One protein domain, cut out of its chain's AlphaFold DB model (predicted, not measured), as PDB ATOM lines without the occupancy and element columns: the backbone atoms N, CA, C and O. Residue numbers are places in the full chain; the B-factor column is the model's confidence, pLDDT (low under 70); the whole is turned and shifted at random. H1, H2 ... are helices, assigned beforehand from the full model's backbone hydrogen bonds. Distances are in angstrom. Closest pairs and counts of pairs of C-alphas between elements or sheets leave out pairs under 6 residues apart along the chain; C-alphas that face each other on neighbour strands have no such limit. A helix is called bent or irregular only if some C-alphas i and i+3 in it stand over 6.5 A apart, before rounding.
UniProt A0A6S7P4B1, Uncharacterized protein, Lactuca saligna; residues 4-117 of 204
ATOM      1  N   ARG A   4     180.316 142.391 182.099       68.19
ATOM      2  CA  ARG A   4     181.517 141.616 181.748       68.19
ATOM      3  C   ARG A   4     182.408 142.385 180.783       68.19
ATOM      4  O   ARG A   4     183.615 142.443 180.989       68.19
ATOM      5  N   THR A   5     181.822 143.058 179.792       57.75
ATOM      6  CA  THR A   5     182.562 143.940 178.876       57.75
ATOM      7  C   THR A   5     183.238 145.076 179.639       57.75
ATOM      8  O   THR A   5     184.423 145.326 179.442       57.75
ATOM      9  N   ARG A   6     182.521 145.721 180.570       62.50
ATOM     10  CA  ARG A   6     183.087 146.799 181.396       62.50
ATOM     11  C   ARG A   6     184.252 146.302 182.259       62.50
ATOM     12  O   ARG A   6     185.293 146.948 182.300       62.50
ATOM     13  N   LYS A   7     184.091 145.160 182.935       70.62
ATOM     14  CA  LYS A   7     185.123 144.581 183.810       70.62
ATOM     15  C   LYS A   7     186.343 144.095 183.022       70.62
ATOM     16  O   LYS A   7     187.467 144.372 183.427       70.62
ATOM     17  N   GLY A   8     186.126 143.439 181.881       67.50
ATOM     18  CA  GLY A   8     187.196 143.004 180.983       67.50
ATOM     19  C   GLY A   8     188.030 144.177 180.469       67.50
ATOM     20  O   GLY A   8     189.254 144.129 180.536       67.50
ATOM     21  N   LEU A   9     187.379 145.269 180.056       67.00
ATOM     22  CA  LEU A   9     188.072 146.491 179.637       67.00
ATOM     23  C   LEU A   9     188.860 147.131 180.787       67.00
ATOM     24  O   LEU A   9     190.016 147.497 180.596       67.00
ATOM     25  N   LEU A  10     188.283 147.231 181.988       67.00
ATOM     26  CA  LEU A  10     188.989 147.764 183.161       67.00
ATOM     27  C   LEU A  10     190.239 146.938 183.509       67.00
ATOM     28  O   LEU A  10     191.293 147.516 183.766       67.00
ATOM     29  N   ASN A  11     190.154 145.606 183.449       70.12
ATOM     30  CA  ASN A  11     191.298 144.716 183.677       70.12
ATOM     31  C   ASN A  11     192.376 144.869 182.593       70.12
ATOM     32  O   ASN A  11     193.564 144.928 182.907       70.12
ATOM     33  N   ALA A  12     191.969 144.983 181.327       66.19
ATOM     34  CA  ALA A  12     192.882 145.215 180.211       66.19
ATOM     35  C   ALA A  12     193.603 146.570 180.313       66.19
ATOM     36  O   ALA A  12     194.778 146.681 179.964       66.19
ATOM     37  N   MET A  13     192.914 147.595 180.826       61.22
ATOM     38  CA  MET A  13     193.478 148.929 181.055       61.22
ATOM     39  C   MET A  13     194.422 148.974 182.265       61.22
ATOM     40  O   MET A  13     195.416 149.697 182.226       61.22
ATOM     41  N   ALA A  14     194.180 148.173 183.309       61.38
ATOM     42  CA  ALA A  14     195.023 148.135 184.508       61.38
ATOM     43  C   ALA A  14     196.478 147.709 184.218       61.38
ATOM     44  O   ALA A  14     197.401 148.192 184.868       61.38
ATOM     45  N   GLY A  15     196.702 146.861 183.207       57.97
ATOM     46  CA  GLY A  15     198.041 146.447 182.760       57.97
ATOM     47  C   GLY A  15     198.720 147.393 181.757       57.97
ATOM     48  O   GLY A  15     199.848 147.128 181.338       57.97
ATOM     49  N   LYS A  16     198.041 148.472 181.338       57.84
ATOM     50  CA  LYS A  16     198.499 149.404 180.289       57.84
ATOM     51  C   LYS A  16     198.684 150.846 180.779       57.84
ATOM     52  O   LYS A  16     198.869 151.740 179.959       57.84
ATOM     53  N   VAL A  17     198.692 151.083 182.094       46.72
ATOM     54  CA  VAL A  17     198.986 152.401 182.682       46.72
ATOM     55  C   VAL A  17     200.371 152.875 182.209       46.72
ATOM     56  O   VAL A  17     201.384 152.271 182.550       46.72
ATOM     57  N   GLY A  18     200.406 153.920 181.376       46.66
ATOM     58  CA  GLY A  18     201.632 154.486 180.793       46.66
ATOM     59  C   GLY A  18     202.065 153.924 179.427       46.66
ATOM     60  O   GLY A  18     203.063 154.392 178.888       46.66
ATOM     61  N   LYS A  19     201.340 152.957 178.841       49.88
ATOM     62  CA  LYS A  19     201.546 152.490 177.451       49.88
ATOM     63  C   LYS A  19     200.555 153.185 176.510       49.88
ATOM     64  O   LYS A  19     199.440 153.486 176.931       49.88
ATOM     65  N   ARG A  20     200.943 153.428 175.246       51.56
ATOM     66  CA  ARG A  20     200.044 154.024 174.236       51.56
ATOM     67  C   ARG A  20     198.742 153.215 174.163       51.56
ATOM     68  O   ARG A  20     198.773 151.989 174.027       51.56
ATOM     69  N   MET A  21     197.605 153.898 174.291       52.22
ATOM     70  CA  MET A  21     196.268 153.288 174.202       52.22
ATOM     71  C   MET A  21     195.926 152.850 172.773       52.22
ATOM     72  O   MET A  21     195.023 152.042 172.568       52.22
ATOM     73  N   ASP A  22     196.702 153.347 171.817       52.06
ATOM     74  CA  ASP A  22     196.519 153.230 170.377       52.06
ATOM     75  C   ASP A  22     196.613 151.763 169.906       52.06
ATOM     76  O   ASP A  22     196.002 151.398 168.914       52.06
ATOM     77  N   ALA A  23     197.259 150.875 170.677       61.97
ATOM     78  CA  ALA A  23     197.417 149.442 170.383       61.97
ATOM     79  C   ALA A  23     196.385 148.517 171.084       61.97
ATOM     80  O   ALA A  23     196.641 147.330 171.330       61.97
ATOM     81  N   LEU A  24     195.228 149.037 171.514       70.38
ATOM     82  CA  LEU A  24     194.227 148.238 172.231       70.38
ATOM     83  C   LEU A  24     193.354 147.394 171.284       70.38
ATOM     84  O   LEU A  24     192.311 147.832 170.806       70.38
ATOM     85  N   LEU A  25     193.723 146.124 171.112       80.00
ATOM     86  CA  LEU A  25     192.914 145.121 170.410       80.00
ATOM     87  C   LEU A  25     191.748 144.633 171.286       80.00
ATOM     88  O   LEU A  25     191.831 143.585 171.928       80.00
ATOM     89  N   ILE A  26     190.654 145.401 171.335       80.38
ATOM     90  CA  ILE A  26     189.526 145.180 172.265       80.38
ATOM     91  C   ILE A  26     189.043 143.716 172.324       80.38
ATOM     92  O   ILE A  26     188.975 143.180 173.433       80.38
ATOM     93  N   PRO A  27     188.733 143.021 171.208       84.06
ATOM     94  CA  PRO A  27     188.197 141.664 171.311       84.06
ATOM     95  C   PRO A  27     189.232 140.658 171.840       84.06
ATOM     96  O   PRO A  27     188.867 139.723 172.550       84.06
ATOM     97  N   LEU A  28     190.525 140.869 171.569       87.44
ATOM     98  CA  LEU A  28     191.608 140.035 172.101       87.44
ATOM     99  C   LEU A  28     191.749 140.201 173.621       87.44
ATOM    100  O   LEU A  28     191.944 139.220 174.344       87.44
ATOM    101  N   GLU A  29     191.623 141.432 174.120       83.62
ATOM    102  CA  GLU A  29     191.644 141.684 175.561       83.62
ATOM    103  C   GLU A  29     190.429 141.066 176.254       83.62
ATOM    104  O   GLU A  29     190.559 140.411 177.288       83.62
ATOM    105  N   LEU A  30     189.250 141.185 175.641       82.25
ATOM    106  CA  LEU A  30     188.036 140.545 176.138       82.25
ATOM    107  C   LEU A  30     188.183 139.018 176.184       82.25
ATOM    108  O   LEU A  30     187.849 138.412 177.201       82.25
ATOM    109  N   LEU A  31     188.745 138.395 175.143       87.69
ATOM    110  CA  LEU A  31     189.054 136.959 175.130       87.69
ATOM    111  C   LEU A  31     190.056 136.545 176.218       87.69
ATOM    112  O   LEU A  31     189.968 135.428 176.729       87.69
ATOM    113  N   SER A  32     190.991 137.425 176.578       85.88
ATOM    114  CA  SER A  32     192.007 137.155 177.603       85.88
ATOM    115  C   SER A  32     191.455 137.282 179.027       85.88
ATOM    116  O   SER A  32     191.877 136.546 179.914       85.88
ATOM    117  N   CYS A  33     190.525 138.213 179.260       82.38
ATOM    118  CA  CYS A  33     190.080 138.573 180.608       82.38
ATOM    119  C   CYS A  33     188.720 137.997 181.012       82.38
ATOM    120  O   CYS A  33     188.434 137.959 182.207       82.38
ATOM    121  N   VAL A  34     187.877 137.597 180.057       83.62
ATOM    122  CA  VAL A  34     186.547 137.053 180.352       83.62
ATOM    123  C   VAL A  34     186.603 135.528 180.335       83.62
ATOM    124  O   VAL A  34     186.915 134.896 179.322       83.62
ATOM    125  N   SER A  35     186.269 134.942 181.479       83.38
ATOM    126  CA  SER A  35     186.299 133.499 181.705       83.38
ATOM    127  C   SER A  35     184.961 132.827 181.383       83.38
ATOM    128  O   SER A  35     183.897 133.453 181.380       83.38
ATOM    129  N   ARG A  36     184.987 131.507 181.151       83.81
ATOM    130  CA  ARG A  36     183.767 130.714 180.921       83.81
ATOM    131  C   ARG A  36     182.796 130.764 182.107       83.81
ATOM    132  O   ARG A  36     181.588 130.691 181.897       83.81
ATOM    133  N   THR A  37     183.301 130.867 183.336       85.56
ATOM    134  CA  THR A  37     182.491 130.853 184.569       85.56
ATOM    135  C   THR A  37     181.627 132.104 184.732       85.56
ATOM    136  O   THR A  37     180.668 132.091 185.496       85.56
ATOM    137  N   GLU A  38     181.900 133.163 183.965       83.00
ATOM    138  CA  GLU A  38     181.087 134.384 183.916       83.00
ATOM    139  C   GLU A  38     179.817 134.238 183.052       83.00
ATOM    140  O   GLU A  38     179.067 135.200 182.855       83.00
ATOM    141  N   PHE A  39     179.553 133.044 182.517       84.00
ATOM    142  CA  PHE A  39     178.370 132.741 181.717       84.00
ATOM    143  C   PHE A  39     177.481 131.719 182.416       84.00
ATOM    144  O   PHE A  39     177.953 130.732 182.973       84.00
ATOM    145  N   SER A  40     176.170 131.941 182.318       86.25
ATOM    146  CA  SER A  40     175.133 131.037 182.826       86.25
ATOM    147  C   SER A  40     175.156 129.665 182.154       86.25
ATOM    148  O   SER A  40     174.797 128.667 182.768       86.25
ATOM    149  N   ASP A  41     175.562 129.611 180.885       89.25
ATOM    150  CA  ASP A  41     175.539 128.397 180.080       89.25
ATOM    151  C   ASP A  41     176.658 128.371 179.024       89.25
ATOM    152  O   ASP A  41     177.146 129.404 178.548       89.25
ATOM    153  N   LYS A  42     177.051 127.151 178.625       87.94
ATOM    154  CA  LYS A  42     178.137 126.910 177.657       87.94
ATOM    155  C   LYS A  42     177.828 127.507 176.277       87.94
ATOM    156  O   LYS A  42     178.742 127.979 175.602       87.94
ATOM    157  N   LYS A  43     176.561 127.512 175.852       88.31
ATOM    158  CA  LYS A  43     176.148 127.981 174.520       88.31
ATOM    159  C   LYS A  43     176.309 129.497 174.395       88.31
ATOM    160  O   LYS A  43     176.822 129.975 173.384       88.31
ATOM    161  N   SER A  44     175.940 130.244 175.433       83.94
ATOM    162  CA  SER A  44     176.121 131.695 175.514       83.94
ATOM    163  C   SER A  44     177.594 132.088 175.481       83.94
ATOM    164  O   SER A  44     177.955 133.017 174.755       83.94
ATOM    165  N   TYR A  45     178.450 131.345 176.190       86.81
ATOM    166  CA  TYR A  45     179.897 131.548 176.147       86.81
ATOM    167  C   TYR A  45     180.484 131.277 174.757       86.81
ATOM    168  O   TYR A  45     181.185 132.136 174.225       86.81
ATOM    169  N   ILE A  46     180.149 130.141 174.128       87.94
ATOM    170  CA  ILE A  46     180.601 129.804 172.765       87.94
ATOM    171  C   ILE A  46     180.198 130.901 171.781       87.94
ATOM    172  O   ILE A  46     181.033 131.393 171.025       87.94
ATOM    173  N   ARG A  47     178.933 131.339 171.824       84.88
ATOM    174  CA  ARG A  47     178.428 132.393 170.937       84.88
ATOM    175  C   ARG A  47     179.159 133.717 171.161       84.88
ATOM    176  O   ARG A  47     179.487 134.407 170.200       84.88
ATOM    177  N   TRP A  48     179.403 134.091 172.417       88.31
ATOM    178  CA  TRP A  48     180.163 135.297 172.742       88.31
ATOM    179  C   TRP A  48     181.611 135.208 172.249       88.31
ATOM    180  O   TRP A  48     182.076 136.145 171.603       88.31
ATOM    181  N   LYS A  49     182.277 134.071 172.484       88.81
ATOM    182  CA  LYS A  49     183.652 133.804 172.053       88.81
ATOM    183  C   LYS A  49     183.774 133.909 170.535       88.81
ATOM    184  O   LYS A  49     184.615 134.661 170.059       88.81
ATOM    185  N   LYS A  50     182.885 133.236 169.796       87.12
ATOM    186  CA  LYS A  50     182.844 133.275 168.329       87.12
ATOM    187  C   LYS A  50     182.721 134.702 167.803       87.12
ATOM    188  O   LYS A  50     183.472 135.092 166.924       87.12
ATOM    189  N   ARG A  51     181.864 135.536 168.408       82.00
ATOM    190  CA  ARG A  51     181.785 136.959 168.035       82.00
ATOM    191  C   ARG A  51     183.110 137.701 168.219       82.00
ATOM    192  O   ARG A  51     183.453 138.502 167.363       82.00
ATOM    193  N   GLN A  52     183.844 137.456 169.308       85.44
ATOM    194  CA  GLN A  52     185.139 138.118 169.522       85.44
ATOM    195  C   GLN A  52     186.192 137.664 168.501       85.44
ATOM    196  O   GLN A  52     186.953 138.493 168.012       85.44
ATOM    197  N   LEU A  53     186.212 136.368 168.169       89.38
ATOM    198  CA  LEU A  53     187.113 135.803 167.158       89.38
ATOM    199  C   LEU A  53     186.807 136.367 165.767       89.38
ATOM    200  O   LEU A  53     187.714 136.877 165.121       89.38
ATOM    201  N   ASN A  54     185.532 136.377 165.364       83.94
ATOM    202  CA  ASN A  54     185.110 136.941 164.083       83.94
ATOM    203  C   ASN A  54     185.481 138.422 163.985       83.94
ATOM    204  O   ASN A  54     186.040 138.839 162.985       83.94
ATOM    205  N   MET A  55     185.246 139.219 165.037       81.44
ATOM    206  CA  MET A  55     185.649 140.631 165.026       81.44
ATOM    207  C   MET A  55     187.154 140.794 164.766       81.44
ATOM    208  O   MET A  55     187.530 141.678 163.999       81.44
ATOM    209  N   LEU A  56     188.004 139.955 165.379       86.94
ATOM    210  CA  LEU A  56     189.456 139.962 165.146       86.94
ATOM    211  C   LEU A  56     189.819 139.605 163.711       86.94
ATOM    212  O   LEU A  56     190.668 140.268 163.118       86.94
ATOM    213  N   GLU A  57     189.195 138.564 163.170       88.06
ATOM    214  CA  GLU A  57     189.446 138.121 161.803       88.06
ATOM    215  C   GLU A  57     189.046 139.180 160.778       88.06
ATOM    216  O   GLU A  57     189.834 139.496 159.886       88.06
ATOM    217  N   GLU A  58     187.870 139.782 160.952       80.62
ATOM    218  CA  GLU A  58     187.399 140.874 160.110       80.62
ATOM    219  C   GLU A  58     188.428 142.011 160.121       80.62
ATOM    220  O   GLU A  58     189.083 142.269 159.115       80.62
ATOM    221  N   GLY A  59     188.691 142.621 161.280       79.00
ATOM    222  CA  GLY A  59     189.521 143.827 161.355       79.00
ATOM    223  C   GLY A  59     190.998 143.653 160.974       79.00
ATOM    224  O   GLY A  59     191.623 144.622 160.546       79.00
ATOM    225  N   LEU A  60     191.583 142.459 161.134       84.44
ATOM    226  CA  LEU A  60     193.007 142.233 160.833       84.44
ATOM    227  C   LEU A  60     193.253 141.552 159.492       84.44
ATOM    228  O   LEU A  60     194.316 141.792 158.907       84.44
ATOM    229  N   VAL A  61     192.323 140.707 159.035       84.94
ATOM    230  CA  VAL A  61     192.553 139.784 157.918       84.94
ATOM    231  C   VAL A  61     191.605 140.030 156.750       84.94
ATOM    232  O   VAL A  61     192.058 140.223 155.627       84.94
ATOM    233  N   ASN A  62     190.293 140.015 156.957       80.69
ATOM    234  CA  ASN A  62     189.383 140.093 155.804       80.69
ATOM    235  C   ASN A  62     189.351 141.502 155.210       80.69
ATOM    236  O   ASN A  62     189.093 141.699 154.021       80.69
ATOM    237  N   HIS A  63     189.661 142.480 156.048       74.94
ATOM    238  CA  HIS A  63     189.297 143.857 155.830       74.94
ATOM    239  C   HIS A  63     190.384 144.860 156.276       74.94
ATOM    240  O   HIS A  63     190.093 145.835 156.969       74.94
ATOM    241  N   PRO A  64     191.667 144.648 155.921       76.50
ATOM    242  CA  PRO A  64     192.733 145.544 156.339       76.50
ATOM    243  C   PRO A  64     192.786 146.808 155.460       76.50
ATOM    244  O   PRO A  64     192.718 146.713 154.236       76.50
ATOM    245  N   VAL A  65     192.998 147.991 156.051       74.19
ATOM    246  CA  VAL A  65     193.320 149.213 155.271       74.19
ATOM    247  C   VAL A  65     194.666 149.077 154.575       74.19
ATOM    248  O   VAL A  65     194.839 149.491 153.429       74.19
ATOM    249  N   VAL A  66     195.631 148.486 155.277       75.81
ATOM    250  CA  VAL A  66     196.986 148.255 154.783       75.81
ATOM    251  C   VAL A  66     197.112 146.789 154.389       75.81
ATOM    252  O   VAL A  66     197.026 145.901 155.234       75.81
ATOM    253  N   GLY A  67     197.318 146.526 153.098       74.25
ATOM    254  CA  GLY A  67     197.509 145.167 152.589       74.25
ATOM    255  C   GLY A  67     198.676 144.432 153.264       74.25
ATOM    256  O   GLY A  67     199.596 145.040 153.806       74.25
ATOM    257  N   PHE A  68     198.662 143.098 153.216       75.88
ATOM    258  CA  PHE A  68     199.555 142.279 154.042       75.88
ATOM    259  C   PHE A  68     201.050 142.374 153.718       75.88
ATOM    260  O   PHE A  68     201.860 142.093 154.600       75.88
ATOM    261  N   GLY A  69     201.436 142.709 152.484       74.94
ATOM    262  CA  GLY A  69     202.839 142.644 152.055       74.94
ATOM    263  C   GLY A  69     203.479 141.292 152.414       74.94
ATOM    264  O   GLY A  69     202.916 140.234 152.131       74.94
ATOM    265  N   GLU A  70     204.618 141.322 153.109       70.12
ATOM    266  CA  GLU A  70     205.327 140.127 153.608       70.12
ATOM    267  C   GLU A  70     204.621 139.423 154.785       70.12
ATOM    268  O   GLU A  70     204.899 138.262 155.089       70.12
ATOM    269  N   SER A  71     203.653 140.081 155.432       76.75
ATOM    270  CA  SER A  71     202.902 139.534 156.571       76.75
ATOM    271  C   SER A  71     201.786 138.564 156.167       76.75
ATOM    272  O   SER A  71     201.059 138.077 157.030       76.75
ATOM    273  N   GLY A  72     201.653 138.212 154.882       79.19
ATOM    274  CA  GLY A  72     200.621 137.278 154.408       79.19
ATOM    275  C   GLY A  72     200.654 135.914 155.113       79.19
ATOM    276  O   GLY A  72     199.607 135.355 155.432       79.19
ATOM    277  N   ARG A  73     201.847 135.409 155.463       87.19
ATOM    278  CA  ARG A  73     201.981 134.159 156.239       87.19
ATOM    279  C   ARG A  73     201.382 134.286 157.648       87.19
ATOM    280  O   ARG A  73     200.762 133.338 158.123       87.19
ATOM    281  N   LYS A  74     201.508 135.460 158.279       89.25
ATOM    282  CA  LYS A  74     200.945 135.742 159.611       89.25
ATOM    283  C   LYS A  74     199.417 135.759 159.594       89.25
ATOM    284  O   LYS A  74     198.804 135.312 160.555       89.25
ATOM    285  N   ALA A  75     198.797 136.208 158.500       88.25
ATOM    286  CA  ALA A  75     197.344 136.149 158.340       88.25
ATOM    287  C   ALA A  75     196.831 134.697 158.308       88.25
ATOM    288  O   ALA A  75     195.874 134.361 159.005       88.25
ATOM    289  N   SER A  76     197.506 133.808 157.573       90.88
ATOM    290  CA  SER A  76     197.173 132.376 157.563       90.88
ATOM    291  C   SER A  76     197.373 131.724 158.933       90.88
ATOM    292  O   SER A  76     196.527 130.957 159.386       90.88
ATOM    293  N   GLU A  77     198.472 132.050 159.617       94.00
ATOM    294  CA  GLU A  77     198.749 131.557 160.969       94.00
ATOM    295  C   GLU A  77     197.704 132.046 161.985       94.00
ATOM    296  O   GLU A  77     197.232 131.269 162.816       94.00
ATOM    297  N   MET A  78     197.258 133.299 161.860       92.88
ATOM    298  CA  MET A  78     196.170 133.848 162.666       92.88
ATOM    299  C   MET A  78     194.879 133.041 162.495       92.88
ATOM    300  O   MET A  78     194.283 132.658 163.499       92.88
ATOM    301  N   ARG A  79     194.472 132.714 161.258       93.38
ATOM    302  CA  ARG A  79     193.270 131.893 161.002       93.38
ATOM    303  C   ARG A  79     193.346 130.524 161.678       93.38
ATOM    304  O   ARG A  79     192.373 130.078 162.281       93.38
ATOM    305  N   ILE A  80     194.520 129.889 161.651       95.50
ATOM    306  CA  ILE A  80     194.756 128.610 162.341       95.50
ATOM    307  C   ILE A  80     194.579 128.769 163.858       95.50
ATOM    308  O   ILE A  80     193.937 127.937 164.499       95.50
ATOM    309  N   LEU A  81     195.121 129.837 164.451       95.44
ATOM    310  CA  LEU A  81     194.970 130.095 165.886       95.44
ATOM    311  C   LEU A  81     193.519 130.383 166.277       95.44
ATOM    312  O   LEU A  81     193.072 129.885 167.310       95.44
ATOM    313  N   LEU A  82     192.775 131.140 165.466       93.62
ATOM    314  CA  LEU A  82     191.352 131.401 165.706       93.62
ATOM    315  C   LEU A  82     190.544 130.098 165.725       93.62
ATOM    316  O   LEU A  82     189.798 129.872 166.679       93.62
ATOM    317  N   ALA A  83     190.764 129.212 164.746       93.56
ATOM    318  CA  ALA A  83     190.115 127.902 164.687       93.56
ATOM    319  C   ALA A  83     190.444 127.044 165.921       93.56
ATOM    320  O   ALA A  83     189.541 126.538 166.586       93.56
ATOM    321  N   ARG A  84     191.724 126.974 166.321       94.00
ATOM    322  CA  ARG A  84     192.146 126.247 167.534       94.00
ATOM    323  C   ARG A  84     191.499 126.802 168.807       94.00
ATOM    324  O   ARG A  84     191.123 126.040 169.696       94.00
ATOM    325  N   ILE A  85     191.353 128.125 168.910       93.06
ATOM    326  CA  ILE A  85     190.663 128.754 170.044       93.06
ATOM    327  C   ILE A  85     189.168 128.453 169.999       93.06
ATOM    328  O   ILE A  85     188.570 128.280 171.057       93.06
ATOM    329  N   GLU A  86     188.534 128.391 168.828       90.81
ATOM    330  CA  GLU A  86     187.127 127.998 168.705       90.81
ATOM    331  C   GLU A  86     186.922 126.544 169.164       90.81
ATOM    332  O   GLU A  86     186.098 126.299 170.058       90.81
ATOM    333  N   GLU A  87     187.759 125.633 168.663       91.00
ATOM    334  CA  GLU A  87     187.769 124.192 168.946       91.00
ATOM    335  C   GLU A  87     188.100 123.840 170.401       91.00
ATOM    336  O   GLU A  87     187.738 122.753 170.855       91.00
ATOM    337  N   SER A  88     188.701 124.753 171.173       89.56
ATOM    338  CA  SER A  88     189.103 124.509 172.566       89.56
ATOM    339  C   SER A  88     187.966 123.992 173.469       89.56
ATOM    340  O   SER A  88     188.220 123.315 174.462       89.56
ATOM    341  N   GLU A  89     186.696 124.283 173.144       87.12
ATOM    342  CA  GLU A  89     185.528 123.818 173.923       87.12
ATOM    343  C   GLU A  89     185.112 122.372 173.646       87.12
ATOM    344  O   GLU A  89     184.208 121.863 174.328       87.12
ATOM    345  N   SER A  90     185.689 121.749 172.616       86.94
ATOM    346  CA  SER A  90     185.454 120.345 172.267       86.94
ATOM    347  C   SER A  90     186.275 119.392 173.141       86.94
ATOM    348  O   SER A  90     185.865 118.253 173.357       86.94
ATOM    349  N   PHE A  91     187.386 119.873 173.709       86.25
ATOM    350  CA  PHE A  91     188.256 119.103 174.593       86.25
ATOM    351  C   PHE A  91     187.744 119.062 176.039       86.25
ATOM    352  O   PHE A  91     186.863 119.822 176.457       86.25
ATOM    353  N   ALA A  92     188.341 118.172 176.839       87.12
ATOM    354  CA  ALA A  92     188.140 118.154 178.284       87.12
ATOM    355  C   ALA A  92     188.521 119.519 178.905       87.12
ATOM    356  O   ALA A  92     189.487 120.129 178.443       87.12
ATOM    357  N   PRO A  93     187.824 119.997 179.960       81.56
ATOM    358  CA  PRO A  93     187.979 121.364 180.470       81.56
ATOM    359  C   PRO A  93     189.424 121.798 180.755       81.56
ATOM    360  O   PRO A  93     189.816 122.877 180.331       81.56
ATOM    361  N   SER A  94     190.228 120.949 181.400       84.94
ATOM    362  CA  SER A  94     191.628 121.256 181.732       84.94
ATOM    363  C   SER A  94     192.532 121.355 180.498       84.94
ATOM    364  O   SER A  94     193.380 122.240 180.416       84.94
ATOM    365  N   VAL A  95     192.338 120.468 179.520       88.81
ATOM    366  CA  VAL A  95     193.119 120.433 178.274       88.81
ATOM    367  C   VAL A  95     192.737 121.602 177.366       88.81
ATOM    368  O   VAL A  95     193.611 122.284 176.833       88.81
ATOM    369  N   GLY A  96     191.435 121.867 177.229       87.19
ATOM    370  CA  GLY A  96     190.917 122.974 176.430       87.19
ATOM    371  C   GLY A  96     191.333 124.342 176.973       87.19
ATOM    372  O   GLY A  96     191.656 125.238 176.196       87.19
ATOM    373  N   GLU A  97     191.386 124.508 178.298       87.69
ATOM    374  CA  GLU A  97     191.837 125.753 178.927       87.69
ATOM    375  C   GLU A  97     193.329 126.019 178.692       87.69
ATOM    376  O   GLU A  97     193.690 127.115 178.261       87.69
ATOM    377  N   LEU A  98     194.188 125.010 178.879       89.25
ATOM    378  CA  LEU A  98     195.622 125.120 178.592       89.25
ATOM    379  C   LEU A  98     195.880 125.477 177.123       89.25
ATOM    380  O   LEU A  98     196.611 126.428 176.832       89.25
ATOM    381  N   GLN A  99     195.225 124.768 176.200       90.94
ATOM    382  CA  GLN A  99     195.337 125.037 174.767       90.94
ATOM    383  C   GLN A  99     194.866 126.455 174.421       90.94
ATOM    384  O   GLN A  99     195.522 127.151 173.646       90.94
ATOM    385  N   ARG A 100     193.747 126.905 175.002       90.38
ATOM    386  CA  ARG A 100     193.223 128.259 174.797       90.38
ATOM    387  C   ARG A 100     194.228 129.313 175.254       90.38
ATOM    388  O   ARG A 100     194.445 130.273 174.519       90.38
ATOM    389  N   ILE A 101     194.819 129.159 176.439       89.81
ATOM    390  CA  ILE A 101     195.799 130.112 176.984       89.81
ATOM    391  C   ILE A 101     197.014 130.212 176.058       89.81
ATOM    392  O   ILE A 101     197.436 131.317 175.713       89.81
ATOM    393  N   GLU A 102     197.543 129.073 175.609       92.81
ATOM    394  CA  GLU A 102     198.679 129.039 174.688       92.81
ATOM    395  C   GLU A 102     198.340 129.694 173.343       92.81
ATOM    396  O   GLU A 102     199.082 130.558 172.870       92.81
ATOM    397  N   CYS A 103     197.186 129.356 172.760       93.75
ATOM    398  CA  CYS A 103     196.755 129.934 171.491       93.75
ATOM    399  C   CYS A 103     196.482 131.438 171.607       93.75
ATOM    400  O   CYS A 103     196.823 132.175 170.689       93.75
ATOM    401  N   LEU A 104     195.915 131.920 172.722       91.50
ATOM    402  CA  LEU A 104     195.698 133.354 172.959       91.50
ATOM    403  C   LEU A 104     197.014 134.123 173.103       91.50
ATOM    404  O   LEU A 104     197.102 135.261 172.638       91.50
ATOM    405  N   ARG A 105     198.040 133.515 173.712       91.31
ATOM    406  CA  ARG A 105     199.381 134.107 173.791       91.31
ATOM    407  C   ARG A 105     199.982 134.279 172.394       91.31
ATOM    408  O   ARG A 105     200.369 135.391 172.047       91.31
ATOM    409  N   SER A 106     199.987 133.224 171.578       93.75
ATOM    410  CA  SER A 106     200.468 133.298 170.190       93.75
ATOM    411  C   SER A 106     199.624 134.243 169.330       93.75
ATOM    412  O   SER A 106     200.165 135.023 168.548       93.75
ATOM    413  N   LEU A 107     198.298 134.243 169.512       92.88
ATOM    414  CA  LEU A 107     197.391 135.126 168.779       92.88
ATOM    415  C   LEU A 107     197.708 136.591 169.073       92.88
ATOM    416  O   LEU A 107     197.665 137.405 168.162       92.88
ATOM    417  N   ARG A 108     198.056 136.926 170.319       90.31
ATOM    418  CA  ARG A 108     198.445 138.287 170.699       90.31
ATOM    419  C   ARG A 108     199.690 138.760 169.960       90.31
ATOM    420  O   ARG A 108     199.681 139.871 169.446       90.31
ATOM    421  N   GLU A 109     200.727 137.931 169.886       89.81
ATOM    422  CA  GLU A 109     201.970 138.261 169.175       89.81
ATOM    423  C   GLU A 109     201.705 138.526 167.683       89.81
ATOM    424  O   GLU A 109     202.155 139.531 167.128       89.81
ATOM    425  N   ILE A 110     200.902 137.670 167.046       91.12
ATOM    426  CA  ILE A 110     200.552 137.803 165.626       91.12
ATOM    427  C   ILE A 110     199.630 138.996 165.375       91.12
ATOM    428  O   ILE A 110     199.855 139.754 164.433       91.12
ATOM    429  N   ALA A 111     198.607 139.177 166.207       88.94
ATOM    430  CA  ALA A 111     197.627 140.241 166.046       88.94
ATOM    431  C   ALA A 111     198.260 141.626 166.216       88.94
ATOM    432  O   ALA A 111     197.932 142.526 165.450       88.94
ATOM    433  N   ILE A 112     199.207 141.783 167.151       86.19
ATOM    434  CA  ILE A 112     200.001 143.013 167.287       86.19
ATOM    435  C   ILE A 112     200.821 143.248 166.019       86.19
ATOM    436  O   ILE A 112     200.736 144.317 165.433       86.19
ATOM    437  N   ALA A 113     201.535 142.232 165.528       86.50
ATOM    438  CA  ALA A 113     202.342 142.388 164.321       86.50
ATOM    439  C   ALA A 113     201.519 142.681 163.051       86.50
ATOM    440  O   ALA A 113     202.034 143.292 162.119       86.50
ATOM    441  N   LEU A 114     200.266 142.218 162.987       86.25
ATOM    442  CA  LEU A 114     199.336 142.553 161.907       86.25
ATOM    443  C   LEU A 114     198.732 143.949 162.080       86.25
ATOM    444  O   LEU A 114     198.491 144.612 161.077       86.25
ATOM    445  N   ALA A 115     198.485 144.386 163.314       83.06
ATOM    446  CA  ALA A 115     197.967 145.716 163.605       83.06
ATOM    447  C   ALA A 115     199.037 146.800 163.397       83.06
ATOM    448  O   ALA A 115     198.745 147.827 162.812       83.06
ATOM    449  N   GLU A 116     200.289 146.571 163.777       81.69
ATOM    450  CA  GLU A 116     201.394 147.544 163.656       81.69
ATOM    451  C   GLU A 116     202.121 147.450 162.297       81.69
ATOM    452  O   GLU A 116     203.299 147.782 162.159       81.69
ATOM    453  N   ARG A 117     201.440 146.932 161.269       80.00
ATOM    454  CA  ARG A 117     202.013 146.785 159.926       80.00
ATOM    455  C   ARG A 117     202.321 148.164 159.319       80.00
ATOM    456  O   ARG A 117     201.450 149.029 159.335       80.00
TER     457      ARG A 117
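Overview. This is residues 4 to 117 of the 204 residues of an uncharacterized protein of Lactuca saligna (UniProt A0A6S7P4B1). Three long helices, H3, H4 and H5, stand in an up-and-down bundle, each running against the one before it, with H4 along one side and the short H2 packed between H3 and H5 on the side away from H4. H1 packs crosswise on H2 and makes a further, outlying step beyond it. The printed part has 114 residues with five named helices, H1 to H5 in chain order, and no named strand; the class is all helix. It is compact, with a radius of gyration of the C-alphas of 14.3 A, and spans 41 by 32 by 21 A.

Along the chain. Begin with the longest helix by residues, H5, residues 93 to 115: find C-alpha 93 at (187.979, 121.364, 180.470) and follow it for 31.3 A to C-alpha 115 at (197.967, 145.716, 163.605), through a kink of 25 degrees near residue 106. Before it you find H4, residues 69 to 90, 34.8 A long and irregular, with C-alphas 70 and 73 7.3 A apart. H3, residues 42 to 62, is 27.9 A long and only just irregular, with C-alphas 59 and 62 6.7 A apart. Look earlier for H2, residues 26 to 33, and H1, residues 4 to 14, which starts at C-alpha 4 at (181.517, 141.616, 181.748).

Arrangement. Start at Ser 88 and Gly 96, the closest C-alphas of the hairpin of H4 and H5, 4.5 A apart; these helices touch at a shallow tilt of 20 degrees, opposite ways. H3 and H4, also a hairpin, touch at a shallow tilt of 5 degrees, opposite ways, closest at the C-alphas of Val 61 and Ala 75, 6.0 A. H3 and H5 only just touch, with 3 pairs of C-alphas within 8 A, through residue 60 of H3 and residues 111 to 115 of H5; the closest C-alphas, of Leu 60 and Leu 114, are 6.4 A apart. H2 touches residues 49 to 56 of H3, closest at the C-alphas of Pro 27 and Gln 52, 5.0 A, at a steep tilt of 40 degrees. It also touches residues 104 to 108 of H5, closest at the C-alphas of Ser 32 and Leu 104, 7.0 A. H1 touches H2 about perpendicular, at 89 degrees, with the C-alphas of Gly 8 and Cys 33 closest at 5.3 A; H1 is apart from H3, H4 and H5. In H1, H2, H3 and H5 every O i to N i+4 pair is within hydrogen-bond range; in H4, 14 of 18 are.

Size, cuts and confidence. Look to Ser 40 and Gly 69 for the two C-alphas farthest apart, 43.0 A. The printed part has no cut; the link from H1 to H2 is long, with 11 residues. The mean pLDDT of the printed part is 81.3, and you find values under 70 at residues 4 to 6, 8 to 10 and 12 to 23.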